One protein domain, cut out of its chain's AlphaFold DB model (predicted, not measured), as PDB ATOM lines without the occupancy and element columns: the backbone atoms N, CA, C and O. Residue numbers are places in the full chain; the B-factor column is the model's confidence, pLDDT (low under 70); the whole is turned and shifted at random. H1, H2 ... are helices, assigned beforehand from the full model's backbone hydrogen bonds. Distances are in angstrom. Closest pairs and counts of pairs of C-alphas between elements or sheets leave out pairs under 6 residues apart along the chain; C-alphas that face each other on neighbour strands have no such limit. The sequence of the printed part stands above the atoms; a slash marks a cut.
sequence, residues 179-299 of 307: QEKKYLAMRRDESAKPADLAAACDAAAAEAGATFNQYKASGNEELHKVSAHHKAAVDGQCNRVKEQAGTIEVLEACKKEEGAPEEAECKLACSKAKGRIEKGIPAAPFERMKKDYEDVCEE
ATOM      1  N   GLN A 179      43.443  -2.725 -52.858       98.25
ATOM      2  CA  GLN A 179      43.648  -3.733 -51.815       98.25
ATOM      3  C   GLN A 179      42.336  -4.079 -51.120       98.25
ATOM      4  O   GLN A 179      42.047  -5.257 -50.897       98.25
ATOM      5  N   GLU A 180      41.490  -3.084 -50.855       97.50
ATOM      6  CA  GLU A 180      40.177  -3.358 -50.276       97.50
ATOM      7  C   GLU A 180      39.281  -4.162 -51.226       97.50
ATOM      8  O   GLU A 180      38.605  -5.088 -50.778       97.50
ATOM      9  N   LYS A 181      39.308  -3.908 -52.542       96.94
ATOM     10  CA  LYS A 181      38.581  -4.748 -53.514       96.94
ATOM     11  C   LYS A 181      38.987  -6.222 -53.415       96.94
ATOM     12  O   LYS A 181      38.108  -7.085 -53.419       96.94
ATOM     13  N   LYS A 182      40.288  -6.516 -53.281       96.94
ATOM     14  CA  LYS A 182      40.792  -7.891 -53.091       96.94
ATOM     15  C   LYS A 182      40.300  -8.489 -51.779       96.94
ATOM     16  O   LYS A 182      39.760  -9.594 -51.784       96.94
ATOM     17  N   TYR A 183      40.416  -7.744 -50.682       97.06
ATOM     18  CA  TYR A 183      39.888  -8.152 -49.382       97.06
ATOM     19  C   TYR A 183      38.385  -8.472 -49.462       97.06
ATOM     20  O   TYR A 183      37.965  -9.567 -49.094       97.06
ATOM     21  N   LEU A 184      37.569  -7.572 -50.018       95.06
ATOM     22  CA  LEU A 184      36.120  -7.752 -50.154       95.06
ATOM     23  C   LEU A 184      35.735  -8.950 -51.032       95.06
ATOM     24  O   LEU A 184      34.684  -9.551 -50.791       95.06
ATOM     25  N   ALA A 185      36.554  -9.294 -52.029       95.06
ATOM     26  CA  ALA A 185      36.380 -10.513 -52.812       95.06
ATOM     27  C   ALA A 185      36.656 -11.764 -51.958       95.06
ATOM     28  O   ALA A 185      35.793 -12.639 -51.878       95.06
ATOM     29  N   MET A 186      37.786 -11.803 -51.240       95.88
ATOM     30  CA  MET A 186      38.152 -12.930 -50.363       95.88
ATOM     31  C   MET A 186      37.149 -13.153 -49.229       95.88
ATOM     32  O   MET A 186      36.903 -14.289 -48.840       95.88
ATOM     33  N   ARG A 187      36.495 -12.098 -48.727       94.38
ATOM     34  CA  ARG A 187      35.456 -12.228 -47.687       94.38
ATOM     35  C   ARG A 187      34.296 -13.144 -48.072       94.38
ATOM     36  O   ARG A 187      33.545 -13.559 -47.194       94.38
ATOM     37  N   ARG A 188      34.083 -13.384 -49.362       93.81
ATOM     38  CA  ARG A 188      32.968 -14.188 -49.889       93.81
ATOM     39  C   ARG A 188      33.418 -15.536 -50.414       93.81
ATOM     40  O   ARG A 188      32.577 -16.326 -50.823       93.81
ATOM     41  N   ASP A 189      34.721 -15.752 -50.448       94.88
ATOM     42  CA  ASP A 189      35.308 -16.982 -50.920       94.88
ATOM     43  C   ASP A 189      35.364 -17.967 -49.754       94.88
ATOM     44  O   ASP A 189      36.169 -17.813 -48.840       94.88
ATOM     45  N   GLU A 190      34.488 -18.968 -49.771       93.12
ATOM     46  CA  GLU A 190      34.462 -20.043 -48.770       93.12
ATOM     47  C   GLU A 190      35.770 -20.849 -48.739       93.12
ATOM     48  O   GLU A 190      36.082 -21.473 -47.728       93.12
ATOM     49  N   SER A 191      36.549 -20.822 -49.826       93.69
ATOM     50  CA  SER A 191      37.828 -21.527 -49.927       93.69
ATOM     51  C   SER A 191      39.024 -20.717 -49.418       93.69
ATOM     52  O   SER A 191      40.108 -21.279 -49.230       93.69
ATOM     53  N   ALA A 192      38.851 -19.414 -49.169       95.19
ATOM     54  CA  ALA A 192      39.925 -18.575 -48.657       95.19
ATOM     55  C   ALA A 192      40.296 -18.975 -47.224       95.19
ATOM     56  O   ALA A 192      39.443 -19.289 -46.393       95.19
ATOM     57  N   LYS A 193      41.593 -18.929 -46.900       92.88
ATOM     58  CA  LYS A 193      42.045 -19.205 -45.536       92.88
ATOM     59  C   LYS A 193      41.806 -17.984 -44.639       92.88
ATOM     60  O   LYS A 193      42.108 -16.865 -45.058       92.88
ATOM     61  N   PRO A 194      41.383 -18.182 -43.377       92.19
ATOM     62  CA  PRO A 194      41.323 -17.133 -42.357       92.19
ATOM     63  C   PRO A 194      42.549 -16.211 -42.291       92.19
ATOM     64  O   PRO A 194      42.403 -14.991 -42.233       92.19
ATOM     65  N   ALA A 195      43.756 -16.784 -42.340       91.31
ATOM     66  CA  ALA A 195      45.009 -16.032 -42.281       91.31
ATOM     67  C   ALA A 195      45.236 -15.158 -43.528       91.31
ATOM     68  O   ALA A 195      45.603 -13.991 -43.402       91.31
ATOM     69  N   ASP A 196      44.950 -15.690 -44.721       94.81
ATOM     70  CA  ASP A 196      45.073 -14.945 -45.980       94.81
ATOM     71  C   ASP A 196      44.066 -13.787 -46.026       94.81
ATOM     72  O   ASP A 196      44.401 -12.674 -46.435       94.81
ATOM     73  N   LEU A 197      42.844 -14.019 -45.530       96.12
ATOM     74  CA  LEU A 197      41.826 -12.980 -45.396       96.12
ATOM     75  C   LEU A 197      42.264 -11.871 -44.423       96.12
ATOM     76  O   LEU A 197      42.062 -10.690 -44.714       96.12
ATOM     77  N   ALA A 198      42.866 -12.228 -43.284       95.00
ATOM     78  CA  ALA A 198      43.394 -11.262 -42.323       95.00
ATOM     79  C   ALA A 198      44.528 -10.417 -42.927       95.00
ATOM     80  O   ALA A 198      44.511  -9.192 -42.793       95.00
ATOM     81  N   ALA A 199      45.453 -11.045 -43.660       96.12
ATOM     82  CA  ALA A 199      46.534 -10.353 -44.361       96.12
ATOM     83  C   ALA A 199      46.012  -9.413 -45.464       96.12
ATOM     84  O   ALA A 199      46.470  -8.274 -45.582       96.12
ATOM     85  N   ALA A 200      45.015  -9.847 -46.243       97.75
ATOM     86  CA  ALA A 200      44.358  -8.995 -47.233       97.75
ATOM     87  C   ALA A 200      43.663  -7.791 -46.577       97.75
ATOM     88  O   ALA A 200      43.705  -6.684 -47.117       97.75
ATOM     89  N   CYS A 201      43.066  -7.984 -45.397       97.69
ATOM     90  CA  CYS A 201      42.475  -6.886 -44.640       97.69
ATOM     91  C   CYS A 201      43.530  -5.875 -44.174       97.69
ATOM     92  O   CYS A 201      43.316  -4.674 -44.298       97.69
ATOM     93  N   ASP A 202      44.694  -6.334 -43.711       98.00
ATOM     94  CA  ASP A 202      45.792  -5.436 -43.330       98.00
ATOM     95  C   ASP A 202      46.301  -4.590 -44.493       98.00
ATOM     96  O   ASP A 202      46.550  -3.393 -44.326       98.00
ATOM     97  N   ALA A 203      46.382  -5.172 -45.690       98.31
ATOM     98  CA  ALA A 203      46.702  -4.418 -46.896       98.31
ATOM     99  C   ALA A 203      45.630  -3.357 -47.215       98.31
ATOM    100  O   ALA A 203      45.977  -2.226 -47.563       98.31
ATOM    101  N   ALA A 204      44.344  -3.688 -47.052       98.44
ATOM    102  CA  ALA A 204      43.237  -2.745 -47.227       98.44
ATOM    103  C   ALA A 204      43.266  -1.606 -46.190       98.44
ATOM    104  O   ALA A 204      43.104  -0.439 -46.542       98.44
ATOM    105  N   ALA A 205      43.528  -1.920 -44.918       98.38
ATOM    106  CA  ALA A 205      43.645  -0.928 -43.849       98.38
ATOM    107  C   ALA A 205      44.841   0.014 -44.066       98.38
ATOM    108  O   ALA A 205      44.733   1.223 -43.843       98.38
ATOM    109  N   ALA A 206      45.972  -0.517 -44.546       98.50
ATOM    110  CA  ALA A 206      47.136   0.285 -44.905       98.50
ATOM    111  C   ALA A 206      46.836   1.247 -46.070       98.50
ATOM    112  O   ALA A 206      47.196   2.423 -45.991       98.50
ATOM    113  N   GLU A 207      46.141   0.777 -47.112       98.56
ATOM    114  CA  GLU A 207      45.694   1.601 -48.245       98.56
ATOM    115  C   GLU A 207      44.749   2.724 -47.783       98.56
ATOM    116  O   GLU A 207      45.025   3.898 -48.031       98.56
ATOM    117  N   ALA A 208      43.706   2.399 -47.011       98.50
ATOM    118  CA  ALA A 208      42.793   3.399 -46.453       98.50
ATOM    119  C   ALA A 208      43.519   4.408 -45.539       98.50
ATOM    120  O   ALA A 208      43.216   5.604 -45.539       98.50
ATOM    121  N   GLY A 209      44.520   3.946 -44.780       98.44
ATOM    122  CA  GLY A 209      45.394   4.793 -43.971       98.44
ATOM    123  C   GLY A 209      46.247   5.760 -44.798       98.44
ATOM    124  O   GLY A 209      46.410   6.917 -44.401       98.44
ATOM    125  N   ALA A 210      46.761   5.322 -45.949       98.56
ATOM    126  CA  ALA A 210      47.506   6.177 -46.869       98.56
ATOM    127  C   ALA A 210      46.608   7.279 -47.451       98.56
ATOM    128  O   ALA A 210      46.959   8.458 -47.354       98.56
ATOM    129  N   THR A 211      45.417   6.919 -47.938       98.31
ATOM    130  CA  THR A 211      44.421   7.871 -48.456       98.31
ATOM    131  C   THR A 211      44.010   8.901 -47.403       98.31
ATOM    132  O   THR A 211      43.997  10.105 -47.670       98.31
ATOM    133  N   PHE A 212      43.728   8.457 -46.175       98.31
ATOM    134  CA  PHE A 212      43.428   9.351 -45.054       98.31
ATOM    135  C   PHE A 212      44.549  10.376 -44.820       98.31
ATOM    136  O   PHE A 212      44.289  11.577 -44.716       98.31
ATOM    137  N   ASN A 213      45.804   9.922 -44.776       98.19
ATOM    138  CA  ASN A 213      46.950  10.804 -44.554       98.19
ATOM    139  C   ASN A 213      47.176  11.775 -45.724       98.19
ATOM    140  O   ASN A 213      47.528  12.931 -45.486       98.19
ATOM    141  N   GLN A 214      46.930  11.343 -46.963       98.19
ATOM    142  CA  GLN A 214      46.981  12.201 -48.149       98.19
ATOM    143  C   GLN A 214      45.979  13.356 -48.050       98.19
ATOM    144  O   GLN A 214      46.354  14.518 -48.229       98.19
ATOM    145  N   TYR A 215      44.716  13.071 -47.719       97.94
ATOM    146  CA  TYR A 215      43.697  14.119 -47.601       97.94
ATOM    147  C   TYR A 215      43.871  14.991 -46.358       97.94
ATOM    148  O   TYR A 215      43.629  16.196 -46.421       97.94
ATOM    149  N   LYS A 216      44.395  14.431 -45.265       97.44
ATOM    150  CA  LYS A 216      44.830  15.215 -44.104       97.44
ATOM    151  C   LYS A 216      45.930  16.217 -44.473       97.44
ATOM    152  O   LYS A 216      45.865  17.370 -44.057       97.44
ATOM    153  N   ALA A 217      46.931  15.793 -45.248       97.56
ATOM    154  CA  ALA A 217      48.066  16.633 -45.633       97.56
ATOM    155  C   ALA A 217      47.706  17.696 -46.684       97.56
ATOM    156  O   ALA A 217      48.296  18.775 -46.680       97.56
ATOM    157  N   SER A 218      46.737  17.423 -47.564       96.50
ATOM    158  CA  SER A 218      46.307  18.383 -48.593       96.50
ATOM    159  C   SER A 218      45.459  19.541 -48.052       96.50
ATOM    160  O   SER A 218      45.252  20.522 -48.764       96.50
ATOM    161  N   GLY A 219      44.955  19.438 -46.817       96.00
ATOM    162  CA  GLY A 219      44.052  20.427 -46.224       96.00
ATOM    163  C   GLY A 219      42.619  20.370 -46.767       96.00
ATOM    164  O   GLY A 219      41.813  21.236 -46.433       96.00
ATOM    165  N   ASN A 220      42.272  19.366 -47.581       95.44
ATOM    166  CA  ASN A 220      40.896  19.161 -48.032       95.44
ATOM    167  C   ASN A 220      40.072  18.507 -46.911       95.44
ATOM    168  O   ASN A 220      39.990  17.283 -46.811       95.44
ATOM    169  N   GLU A 221      39.483  19.338 -46.050       95.50
ATOM    170  CA  GLU A 221      38.770  18.894 -44.848       95.50
ATOM    171  C   GLU A 221      37.605  17.941 -45.157       95.50
ATOM    172  O   GLU A 221      37.404  16.960 -44.439       95.50
ATOM    173  N   GLU A 222      36.859  18.181 -46.235       94.75
ATOM    174  CA  GLU A 222      35.688  17.366 -46.557       94.75
ATOM    175  C   GLU A 222      36.075  15.968 -47.056       94.75
ATOM    176  O   GLU A 222      35.538  14.974 -46.558       94.75
ATOM    177  N   LEU A 223      37.076  15.854 -47.935       97.06
ATOM    178  CA  LEU A 223      37.606  14.544 -48.341       97.06
ATOM    179  C   LEU A 223      38.379  13.851 -47.211       97.06
ATOM    180  O   LEU A 223      38.355  12.622 -47.097       97.06
ATOM    181  N   HIS A 224      39.013  14.614 -46.320       97.56
ATOM    182  CA  HIS A 224      39.620  14.068 -45.107       97.56
ATOM    183  C   HIS A 224      38.564  13.440 -44.186       97.56
ATOM    184  O   HIS A 224      38.780  12.339 -43.690       97.56
ATOM    185  N   LYS A 225      37.390  14.063 -44.008       97.12
ATOM    186  CA  LYS A 225      36.281  13.455 -43.250       97.12
ATOM    187  C   LYS A 225      35.778  12.171 -43.913       97.12
ATOM    188  O   LYS A 225      35.612  11.171 -43.221       97.12
ATOM    189  N   VAL A 226      35.562  12.172 -45.233       97.75
ATOM    190  CA  VAL A 226      35.124  10.964 -45.964       97.75
ATOM    191  C   VAL A 226      36.129   9.823 -45.774       97.75
ATOM    192  O   VAL A 226      35.749   8.743 -45.320       97.75
ATOM    193  N   SER A 227      37.416  10.086 -46.010       98.19
ATOM    194  CA  SER A 227      38.479   9.085 -45.843       98.19
ATOM    195  C   SER A 227      38.702   8.653 -44.391       98.19
ATOM    196  O   SER A 227      39.018   7.491 -44.148       98.19
ATOM    197  N   ALA A 228      38.475   9.525 -43.404       98.25
ATOM    198  CA  ALA A 228      38.543   9.164 -41.987       98.25
ATOM    199  C   ALA A 228      37.467   8.141 -41.601       98.25
ATOM    200  O   ALA A 228      37.768   7.140 -40.946       98.25
ATOM    201  N   HIS A 229      36.222   8.369 -42.030       98.06
ATOM    202  CA  HIS A 229      35.129   7.428 -41.794       98.06
ATOM    203  C   HIS A 229      35.356   6.108 -42.532       98.06
ATOM    204  O   HIS A 229      35.148   5.042 -41.951       98.06
ATOM    205  N   HIS A 230      35.834   6.176 -43.775       98.25
ATOM    206  CA  HIS A 230      36.200   4.994 -44.542       98.25
ATOM    207  C   HIS A 230      37.287   4.166 -43.837       98.25
ATOM    208  O   HIS A 230      37.078   2.987 -43.551       98.25
ATOM    209  N   LYS A 231      38.399   4.801 -43.443       98.19
ATOM    210  CA  LYS A 231      39.481   4.155 -42.688       98.19
ATOM    211  C   LYS A 231      38.966   3.493 -41.410       98.19
ATOM    212  O   LYS A 231      39.271   2.331 -41.162       98.19
ATOM    213  N   ALA A 232      38.159   4.198 -40.615       97.81
ATOM    214  CA  ALA A 232      37.592   3.645 -39.385       97.81
ATOM    215  C   ALA A 232      36.704   2.415 -39.651       97.81
ATOM    216  O   ALA A 232      36.726   1.452 -38.879       97.81
ATOM    217  N   ALA A 233      35.944   2.422 -40.751       96.94
ATOM    218  CA  ALA A 233      35.136   1.279 -41.158       96.94
ATOM    219  C   ALA A 233      36.000   0.076 -41.570       96.94
ATOM    220  O   ALA A 233      35.689  -1.046 -41.159       96.94
ATOM    221  N   VAL A 234      37.081   0.292 -42.326       97.38
ATOM    222  CA  VAL A 234      38.024  -0.772 -42.715       97.38
ATOM    223  C   VAL A 234      38.746  -1.332 -41.487       97.38
ATOM    224  O   VAL A 234      38.700  -2.541 -41.265       97.38
ATOM    225  N   ASP A 235      39.294  -0.479 -40.617       97.25
ATOM    226  CA  ASP A 235      39.961  -0.896 -39.373       97.25
ATOM    227  C   ASP A 235      39.030  -1.749 -38.492       97.25
ATOM    228  O   ASP A 235      39.405  -2.818 -38.004       97.25
ATOM    229  N   GLY A 236      37.778  -1.310 -38.316       95.19
ATOM    230  CA  GLY A 236      36.779  -2.044 -37.537       95.19
ATOM    231  C   GLY A 236      36.388  -3.390 -38.155       95.19
ATOM    232  O   GLY A 236      36.051  -4.336 -37.435       95.19
ATOM    233  N   GLN A 237      36.429  -3.516 -39.484       94.19
ATOM    234  CA  GLN A 237      36.254  -4.803 -40.156       94.19
ATOM    235  C   GLN A 237      37.475  -5.704 -39.955       94.19
ATOM    236  O   GLN A 237      37.299  -6.863 -39.575       94.19
ATOM    237  N   CYS A 238      38.690  -5.178 -40.117       95.62
ATOM    238  CA  CYS A 238      39.921  -5.950 -39.951       95.62
ATOM    239  C   CYS A 238      40.119  -6.459 -38.531       95.62
ATOM    240  O   CYS A 238      40.489  -7.618 -38.353       95.62
ATOM    241  N   ASN A 239      39.782  -5.656 -37.520       94.38
ATOM    242  CA  ASN A 239      39.807  -6.112 -36.133       94.38
ATOM    243  C   ASN A 239      38.897  -7.331 -35.934       94.38
ATOM    244  O   ASN A 239      39.338  -8.335 -35.383       94.38
ATOM    245  N   ARG A 240      37.668  -7.305 -36.474       92.62
ATOM    246  CA  ARG A 240      36.751  -8.452 -36.382       92.62
ATOM    247  C   ARG A 240      37.278  -9.692 -37.101       92.62
ATOM    248  O   ARG A 240      37.170 -10.785 -36.556       92.62
ATOM    249  N   VAL A 241      37.853  -9.529 -38.295       94.31
ATOM    250  CA  VAL A 241      38.457 -10.632 -39.064       94.31
ATOM    251  C   VAL A 241      39.603 -11.274 -38.279       94.31
ATOM    252  O   VAL A 241      39.630 -12.492 -38.131       94.31
ATOM    253  N   LYS A 242      40.514 -10.471 -37.721       93.44
ATOM    254  CA  LYS A 242      41.656 -10.970 -36.940       93.44
ATOM    255  C   LYS A 242      41.229 -11.688 -35.667       93.44
ATOM    256  O   LYS A 242      41.725 -12.772 -35.377       93.44
ATOM    257  N   GLU A 243      40.289 -11.106 -34.925       91.44
ATOM    258  CA  GLU A 243      39.755 -11.719 -33.707       91.44
ATOM    259  C   GLU A 243      39.114 -13.080 -33.992       91.44
ATOM    260  O   GLU A 243      39.262 -14.015 -33.204       91.44
ATOM    261  N   GLN A 244      38.415 -13.210 -35.120       92.00
ATOM    262  CA  GLN A 244      37.825 -14.478 -35.525       92.00
ATOM    263  C   GLN A 244      38.842 -15.492 -36.035       92.00
ATOM    264  O   GLN A 244      38.737 -16.659 -35.664       92.00
ATOM    265  N   ALA A 245      39.833 -15.060 -36.817       91.69
ATOM    266  CA  ALA A 245      40.921 -15.930 -37.257       91.69
ATOM    267  C   ALA A 245      41.651 -16.546 -36.054       91.69
ATOM    268  O   ALA A 245      41.776 -17.766 -35.988       91.69
ATOM    269  N   GLY A 246      42.008 -15.727 -35.058       90.81
ATOM    270  CA  GLY A 246      42.628 -16.219 -33.825       90.81
ATOM    271  C   GLY A 246      41.703 -17.111 -32.989       90.81
ATOM    272  O   GLY A 246      42.164 -18.052 -32.358       90.81
ATOM    273  N   THR A 247      40.386 -16.868 -32.996       91.69
ATOM    274  CA  THR A 247      39.430 -17.729 -32.272       91.69
ATOM    275  C   THR A 247      39.337 -19.119 -32.909       91.69
ATOM    276  O   THR A 247      39.354 -20.114 -32.192       91.69
ATOM    277  N   ILE A 248      39.280 -19.198 -34.242       90.56
ATOM    278  CA  ILE A 248      39.284 -20.474 -34.973       90.56
ATOM    279  C   ILE A 248      40.585 -21.239 -34.752       90.56
ATOM    280  O   ILE A 248      40.531 -22.437 -34.513       90.56
ATOM    281  N   GLU A 249      41.732 -20.563 -34.795       90.12
ATOM    282  CA  GLU A 249      43.029 -21.209 -34.571       90.12
ATOM    283  C   GLU A 249      43.097 -21.885 -33.191       90.12
ATOM    284  O   GLU A 249      43.538 -23.029 -33.081       90.12
ATOM    285  N   VAL A 250      42.591 -21.219 -32.145       89.75
ATOM    286  CA  VAL A 250      42.547 -21.804 -30.796       89.75
ATOM    287  C   VAL A 250      41.539 -22.953 -30.713       89.75
ATOM    288  O   VAL A 250      41.870 -23.987 -30.141       89.75
ATOM    289  N   LEU A 251      40.346 -22.830 -31.311       90.31
ATOM    290  CA  LEU A 251      39.381 -23.941 -31.356       90.31
ATOM    291  C   LEU A 251      39.961 -25.171 -32.071       90.31
ATOM    292  O   LEU A 251      39.827 -26.287 -31.578       90.31
ATOM    293  N   GLU A 252      40.654 -24.979 -33.196       90.25
ATOM    294  CA  GLU A 252      41.340 -26.060 -33.914       90.25
ATOM    295  C   GLU A 252      42.454 -26.702 -33.076       90.25
ATOM    296  O   GLU A 252      42.691 -27.906 -33.190       90.25
ATOM    297  N   ALA A 253      43.143 -25.928 -32.234       90.50
ATOM    298  CA  ALA A 253      44.134 -26.459 -31.303       90.50
ATOM    299  C   ALA A 253      43.487 -27.268 -30.166       90.50
ATOM    300  O   ALA A 253      44.000 -28.329 -29.823       90.50
ATOM    301  N   CYS A 254      42.341 -26.824 -29.640       89.88
ATOM    302  CA  CYS A 254      41.586 -27.531 -28.598       89.88
ATOM    303  C   CYS A 254      41.017 -28.885 -29.055       89.88
ATOM    304  O   CYS A 254      40.740 -29.735 -28.217       89.88
ATOM    305  N   LYS A 255      40.883 -29.118 -30.369       87.56
ATOM    306  CA  LYS A 255      40.486 -30.421 -30.936       87.56
ATOM    307  C   LYS A 255      41.587 -31.492 -30.869       87.56
ATOM    308  O   LYS A 255      41.323 -32.647 -31.192       87.56
ATOM    309  N   LYS A 256      42.834 -31.125 -30.561       87.81
ATOM    310  CA  LYS A 256      43.984 -32.042 -30.619       87.81
ATOM    311  C   LYS A 256      44.211 -32.713 -29.268       87.81
ATOM    312  O   LYS A 256      44.196 -32.044 -28.248       87.81
ATOM    313  N   GLU A 257      44.496 -34.013 -29.267       75.50
ATOM    314  CA  GLU A 257      44.819 -34.745 -28.030       75.50
ATOM    315  C   GLU A 257      46.215 -34.397 -27.487       75.50
ATOM    316  O   GLU A 257      46.403 -34.232 -26.286       75.50
ATOM    317  N   GLU A 258      47.206 -34.251 -28.370       77.25
ATOM    318  CA  GLU A 258      48.577 -33.897 -28.000       77.25
ATOM    319  C   GLU A 258      48.851 -32.417 -28.297       77.25
ATOM    320  O   GLU A 258      48.626 -31.937 -29.411       77.25
ATOM    321  N   GLY A 259      49.354 -31.686 -27.296       77.62
ATOM    322  CA  GLY A 259      49.661 -30.259 -27.425       77.62
ATOM    323  C   GLY A 259      48.432 -29.347 -27.448       77.62
ATOM    324  O   GLY A 259      48.534 -28.222 -27.943       77.62
ATOM    325  N   ALA A 260      47.287 -29.818 -26.938       83.12
ATOM    326  CA  ALA A 260      46.126 -28.968 -26.700       83.12
ATOM    327  C   ALA A 260      46.477 -27.801 -25.753       83.12
ATOM    328  O   ALA A 260      47.289 -27.977 -24.836       83.12
ATOM    329  N   PRO A 261      45.857 -26.622 -25.952       86.50
ATOM    330  CA  PRO A 261      45.899 -25.525 -24.990       86.50
ATOM    331  C   PRO A 261      45.385 -25.953 -23.610       86.50
ATOM    332  O   PRO A 261      44.690 -26.964 -23.473       86.50
ATOM    333  N   GLU A 262      45.675 -25.157 -22.580       89.94
ATOM    334  CA  GLU A 262      45.113 -25.420 -21.253       89.94
ATOM    335  C   GLU A 262      43.575 -25.337 -21.287       89.94
ATOM    336  O   GLU A 262      42.989 -24.541 -22.025       89.94
ATOM    337  N   GLU A 263      42.890 -26.110 -20.439       87.12
ATOM    338  CA  GLU A 263      41.418 -26.153 -20.393       87.12
ATOM    339  C   GLU A 263      40.790 -24.751 -20.236       87.12
ATOM    340  O   GLU A 263      39.757 -24.438 -20.834       87.12
ATOM    341  N   ALA A 264      41.440 -23.870 -19.467       90.25
ATOM    342  CA  ALA A 264      41.017 -22.482 -19.292       90.25
ATOM    343  C   ALA A 264      41.074 -21.673 -20.601       90.25
ATOM    344  O   ALA A 264      40.191 -20.845 -20.857       90.25
ATOM    345  N   GLU A 265      42.076 -21.920 -21.448       88.94
ATOM    346  CA  GLU A 265      42.217 -21.281 -22.757       88.94
ATOM    347  C   GLU A 265      41.138 -21.778 -23.725       88.94
ATOM    348  O   GLU A 265      40.515 -20.960 -24.410       88.94
ATOM    349  N   CYS A 266      40.832 -23.080 -23.708       90.38
ATOM    350  CA  CYS A 266      39.746 -23.659 -24.504       90.38
ATOM    351  C   CYS A 266      38.368 -23.135 -24.075       90.38
ATOM    352  O   CYS A 266      37.590 -22.689 -24.921       90.38
ATOM    353  N   LYS A 267      38.088 -23.045 -22.767       91.19
ATOM    354  CA  LYS A 267      36.856 -22.418 -22.244       91.19
ATOM    355  C   LYS A 267      36.719 -20.957 -22.676       91.19
ATOM    356  O   LYS A 267      35.639 -20.515 -23.080       91.19
ATOM    357  N   LEU A 268      37.816 -20.198 -22.632       92.44
ATOM    358  CA  LEU A 268      37.829 -18.816 -23.103       92.44
ATOM    359  C   LEU A 268      37.578 -18.726 -24.617       92.44
ATOM    360  O   LEU A 268      36.849 -17.833 -25.057       92.44
ATOM    361  N   ALA A 269      38.154 -19.630 -25.412       92.75
ATOM    362  CA  ALA A 269      37.924 -19.704 -26.853       92.75
ATOM    363  C   ALA A 269      36.460 -20.027 -27.180       92.75
ATOM    364  O   ALA A 269      35.871 -19.326 -28.000       92.75
ATOM    365  N   CYS A 270      35.846 -20.980 -26.473       92.88
ATOM    366  CA  CYS A 270      34.422 -21.298 -26.586       92.88
ATOM    367  C   CYS A 270      33.531 -20.086 -26.280       92.88
ATOM    368  O   CYS A 270      32.659 -19.728 -27.075       92.88
ATOM    369  N   SER A 271      33.795 -19.381 -25.174       92.88
ATOM    370  CA  SER A 271      33.056 -18.162 -24.813       92.88
ATOM    371  C   SER A 271      33.192 -17.065 -25.877       92.88
ATOM    372  O   SER A 271      32.202 -16.434 -26.268       92.88
ATOM    373  N   LYS A 272      34.409 -16.864 -26.406       93.31
ATOM    374  CA  LYS A 272      34.655 -15.928 -27.510       93.31
ATOM    375  C   LYS A 272      33.900 -16.356 -28.764       93.31
ATOM    376  O   LYS A 272      33.196 -15.523 -29.325       93.31
ATOM    377  N   ALA A 273      34.012 -17.614 -29.182       93.25
ATOM    378  CA  ALA A 273      33.366 -18.149 -30.376       93.25
ATOM    379  C   ALA A 273      31.847 -17.964 -30.326       93.25
ATOM    380  O   ALA A 273      31.293 -17.357 -31.243       93.25
ATOM    381  N   LYS A 274      31.204 -18.335 -29.210       93.38
ATOM    382  CA  LYS A 274      29.774 -18.088 -28.973       93.38
ATOM    383  C   LYS A 274      29.408 -16.620 -29.182       93.38
ATOM    384  O   LYS A 274      28.581 -16.295 -30.031       93.38
ATOM    385  N   GLY A 275      30.106 -15.714 -28.494       91.12
ATOM    386  CA  GLY A 275      29.859 -14.278 -28.624       91.12
ATOM    387  C   GLY A 275      30.132 -13.718 -30.029       91.12
ATOM    388  O   GLY A 275      29.568 -12.687 -30.398       91.12
ATOM    389  N   ARG A 276      30.996 -14.354 -30.833       90.81
ATOM    390  CA  ARG A 276      31.245 -13.971 -32.236       90.81
ATOM    391  C   ARG A 276      30.170 -14.499 -33.177       90.81
ATOM    392  O   ARG A 276      29.761 -13.750 -34.059       90.81
ATOM    393  N   ILE A 277      29.709 -15.730 -32.978       89.56
ATOM    394  CA  ILE A 277      28.602 -16.326 -33.734       89.56
ATOM    395  C   ILE A 277      27.331 -15.495 -33.516       89.56
ATOM    396  O   ILE A 277      26.700 -15.086 -34.489       89.56
ATOM    397  N   GLU A 278      27.020 -15.146 -32.264       89.88
ATOM    398  CA  GLU A 278      25.858 -14.316 -31.906       89.88
ATOM    399  C   GLU A 278      25.909 -12.910 -32.529       89.88
ATOM    400  O   GLU A 278      24.887 -12.376 -32.955       89.88
ATOM    401  N   LYS A 279      27.102 -12.307 -32.625       86.81
ATOM    402  CA  LYS A 279      27.306 -10.995 -33.272       86.81
ATOM    403  C   LYS A 279      27.311 -11.056 -34.802       86.81
ATOM    404  O   LYS A 279      27.339 -10.003 -35.442       86.81
ATOM    405  N   GLY A 280      27.301 -12.255 -35.378       87.62
ATOM    406  CA  GLY A 280      27.322 -12.493 -36.812       87.62
ATOM    407  C   GLY A 280      28.725 -12.699 -37.386       87.62
ATOM    408  O   GLY A 280      29.702 -12.031 -37.029       87.62
ATOM    409  N   ILE A 281      28.799 -13.622 -38.342       89.31
ATOM    410  CA  ILE A 281      30.017 -13.965 -39.068       89.31
ATOM    411  C   ILE A 281      30.330 -12.869 -40.121       89.31
ATOM    412  O   ILE A 281      29.478 -12.551 -40.946       89.31
ATOM    413  N   PRO A 282      31.529 -12.256 -40.121       87.12
ATOM    414  CA  PRO A 282      31.959 -11.168 -40.991       87.12
ATOM    415  C   PRO A 282      32.532 -11.626 -42.340       87.12
ATOM    416  O   PRO A 282      32.858 -10.754 -43.155       87.12
ATOM    417  N   ALA A 283      32.712 -12.930 -42.581       93.06
ATOM    418  CA  ALA A 283      33.199 -13.466 -43.853       93.06
ATOM    419  C   ALA A 283      32.934 -14.975 -44.004       93.06
ATOM    420  O   ALA A 283      32.915 -15.706 -43.018       93.06
ATOM    421  N   ALA A 284      32.815 -15.441 -45.246       93.69
ATOM    422  CA  ALA A 284      32.571 -16.840 -45.596       93.69
ATOM    423  C   ALA A 284      33.602 -17.839 -45.022       93.69
ATOM    424  O   ALA A 284      33.166 -18.857 -44.484       93.69
ATOM    425  N   PRO A 285      34.926 -17.555 -45.004       92.69
ATOM    426  CA  PRO A 285      35.925 -18.443 -44.385       92.69
ATOM    427  C   PRO A 285      35.675 -18.800 -42.917       92.69
ATOM    428  O   PRO A 285      36.231 -19.768 -42.402       92.69
ATOM    429  N   PHE A 286      34.870 -18.000 -42.222       93.19
ATOM    430  CA  PHE A 286      34.590 -18.163 -40.803       93.19
ATOM    431  C   PHE A 286      33.269 -18.887 -40.523       93.19
ATOM    432  O   PHE A 286      32.969 -19.141 -39.362       93.19
ATOM    433  N   GLU A 287      32.490 -19.262 -41.543       91.81
ATOM    434  CA  GLU A 287      31.221 -19.993 -41.358       91.81
ATOM    435  C   GLU A 287      31.435 -21.337 -40.642       91.81
ATOM    436  O   GLU A 287      30.583 -21.780 -39.870       91.81
ATOM    437  N   ARG A 288      32.619 -21.949 -40.806       90.00
ATOM    438  CA  ARG A 288      33.005 -23.171 -40.083       90.00
ATOM    439  C   ARG A 288      33.074 -23.001 -38.563       90.00
ATOM    440  O   ARG A 288      32.936 -23.990 -37.857       90.00
ATOM    441  N   MET A 289      33.223 -21.768 -38.063       91.19
ATOM    442  CA  MET A 289      33.347 -21.481 -36.629       91.19
ATOM    443  C   MET A 289      32.169 -22.028 -35.828       91.19
ATOM    444  O   MET A 289      32.364 -22.458 -34.700       91.19
ATOM    445  N   LYS A 290      30.958 -22.017 -36.399       91.00
ATOM    446  CA  LYS A 290      29.781 -22.562 -35.720       91.00
ATOM    447  C   LYS A 290      29.940 -24.059 -35.457       91.00
ATOM    448  O   LYS A 290      29.760 -24.487 -34.326       91.00
ATOM    449  N   LYS A 291      30.348 -24.812 -36.479       89.94
ATOM    450  CA  LYS A 291      30.612 -26.245 -36.348       89.94
ATOM    451  C   LYS A 291      31.785 -26.510 -35.402       89.94
ATOM    452  O   LYS A 291      31.680 -27.351 -34.526       89.94
ATOM    453  N   ASP A 292      32.879 -25.760 -35.541       90.12
ATOM    454  CA  ASP A 292      34.043 -25.914 -34.661       90.12
ATOM    455  C   ASP A 292      33.705 -25.647 -33.189       90.12
ATOM    456  O   ASP A 292      34.266 -26.289 -32.309       90.12
ATOM    457  N   TYR A 293      32.794 -24.709 -32.927       91.88
ATOM    458  CA  TYR A 293      32.274 -24.437 -31.593       91.88
ATOM    459  C   TYR A 293      31.375 -25.574 -31.086       91.88
ATOM    460  O   TYR A 293      31.580 -26.015 -29.963       91.88
ATOM    461  N   GLU A 294      30.436 -26.079 -31.890       91.62
ATOM    462  CA  GLU A 294      29.572 -27.214 -31.514       91.62
ATOM    463  C   GLU A 294      30.417 -28.454 -31.148       91.62
ATOM    464  O   GLU A 294      30.283 -28.976 -30.041       91.62
ATOM    465  N   ASP A 295      31.369 -28.831 -32.013       88.44
ATOM    466  CA  ASP A 295      32.251 -29.996 -31.825       88.44
ATOM    467  C   ASP A 295      33.100 -29.904 -30.532       88.44
ATOM    468  O   ASP A 295      33.368 -30.906 -29.880       88.44
ATOM    469  N   VAL A 296      33.599 -28.712 -30.181       87.38
ATOM    470  CA  VAL A 296      34.575 -28.540 -29.079       87.38
ATOM    471  C   VAL A 296      33.904 -28.175 -27.762       87.38
ATOM    472  O   VAL A 296      34.395 -28.526 -26.691       87.38
ATOM    473  N   CYS A 297      32.828 -27.399 -27.832       88.69
ATOM    474  CA  CYS A 297      32.304 -26.667 -26.688       88.69
ATOM    475  C   CYS A 297      30.947 -27.187 -26.211       88.69
ATOM    476  O   CYS A 297      30.602 -26.922 -25.063       88.69
ATOM    477  N   GLU A 298      30.187 -27.894 -27.056       81.44
ATOM    478  CA  GLU A 298      28.849 -28.398 -26.710       81.44
ATOM    479  C   GLU A 298      28.814 -29.926 -26.516       81.44
ATOM    480  O   GLU A 298      28.039 -30.409 -25.693       81.44
ATOM    481  N   GLU A 299      29.703 -30.698 -27.157       62.84
ATOM    482  CA  GLU A 299      29.769 -32.166 -26.979       62.84
ATOM    483  C   GLU A 299      30.263 -32.614 -25.580       62.84
ATOM    484  O   GLU A 299      30.106 -33.776 -25.209       62.84
TER     485      GLU A 299
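AT A GLANCE: This is residues 179 to 299 of the 307 residues of an uncharacterized protein of Polyangiaceae bacterium (UniProt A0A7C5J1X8). H2 and H3 form a long helical hairpin that makes the longest axis; short H1 packs on H2, while H4 and H5 pack on each other and on the last part of H3. The hairpin's turn, residues 217 to 222, sticks out. The printed part has 121 residues with five named helices, H1 to H5 in order, and no named strand: all helix, loose, radius of gyration of the C-alphas 17.3 A, spans 57 by 27 by 25 A.

IN THESE COORDINATES: H1, residues 179 to 186, 10.8 A long, begins with C-alpha 179 at (43.648, -3.733, -51.815). H2, residues 194 to 218, measures 36.4 A, H3, residues 221 to 254, 49.3 A, and H4, residues 263 to 278, 22.7 A. H5, residues 288 to 298, 14.9 A, ends with C-alpha 298 at (28.849, -28.398, -26.710).

HOW THE PARTS SIT: H2 and H3 touch, closest C-alphas Tyr 215 and His 224, 4.8 A, at a shallow tilt of 18 degrees. H3 and H4 touch at a steep 46 degrees, closest C-alphas Cys 254 and Cys 266, 5.9 A. O i to N i+4 pairs are within hydrogen-bond range throughout H1, H2, H4 and H5, and 29 of 30 in H3.

THE WHOLE: The printed part has no cut and no long link; residue 299 alone is under pLDDT 70.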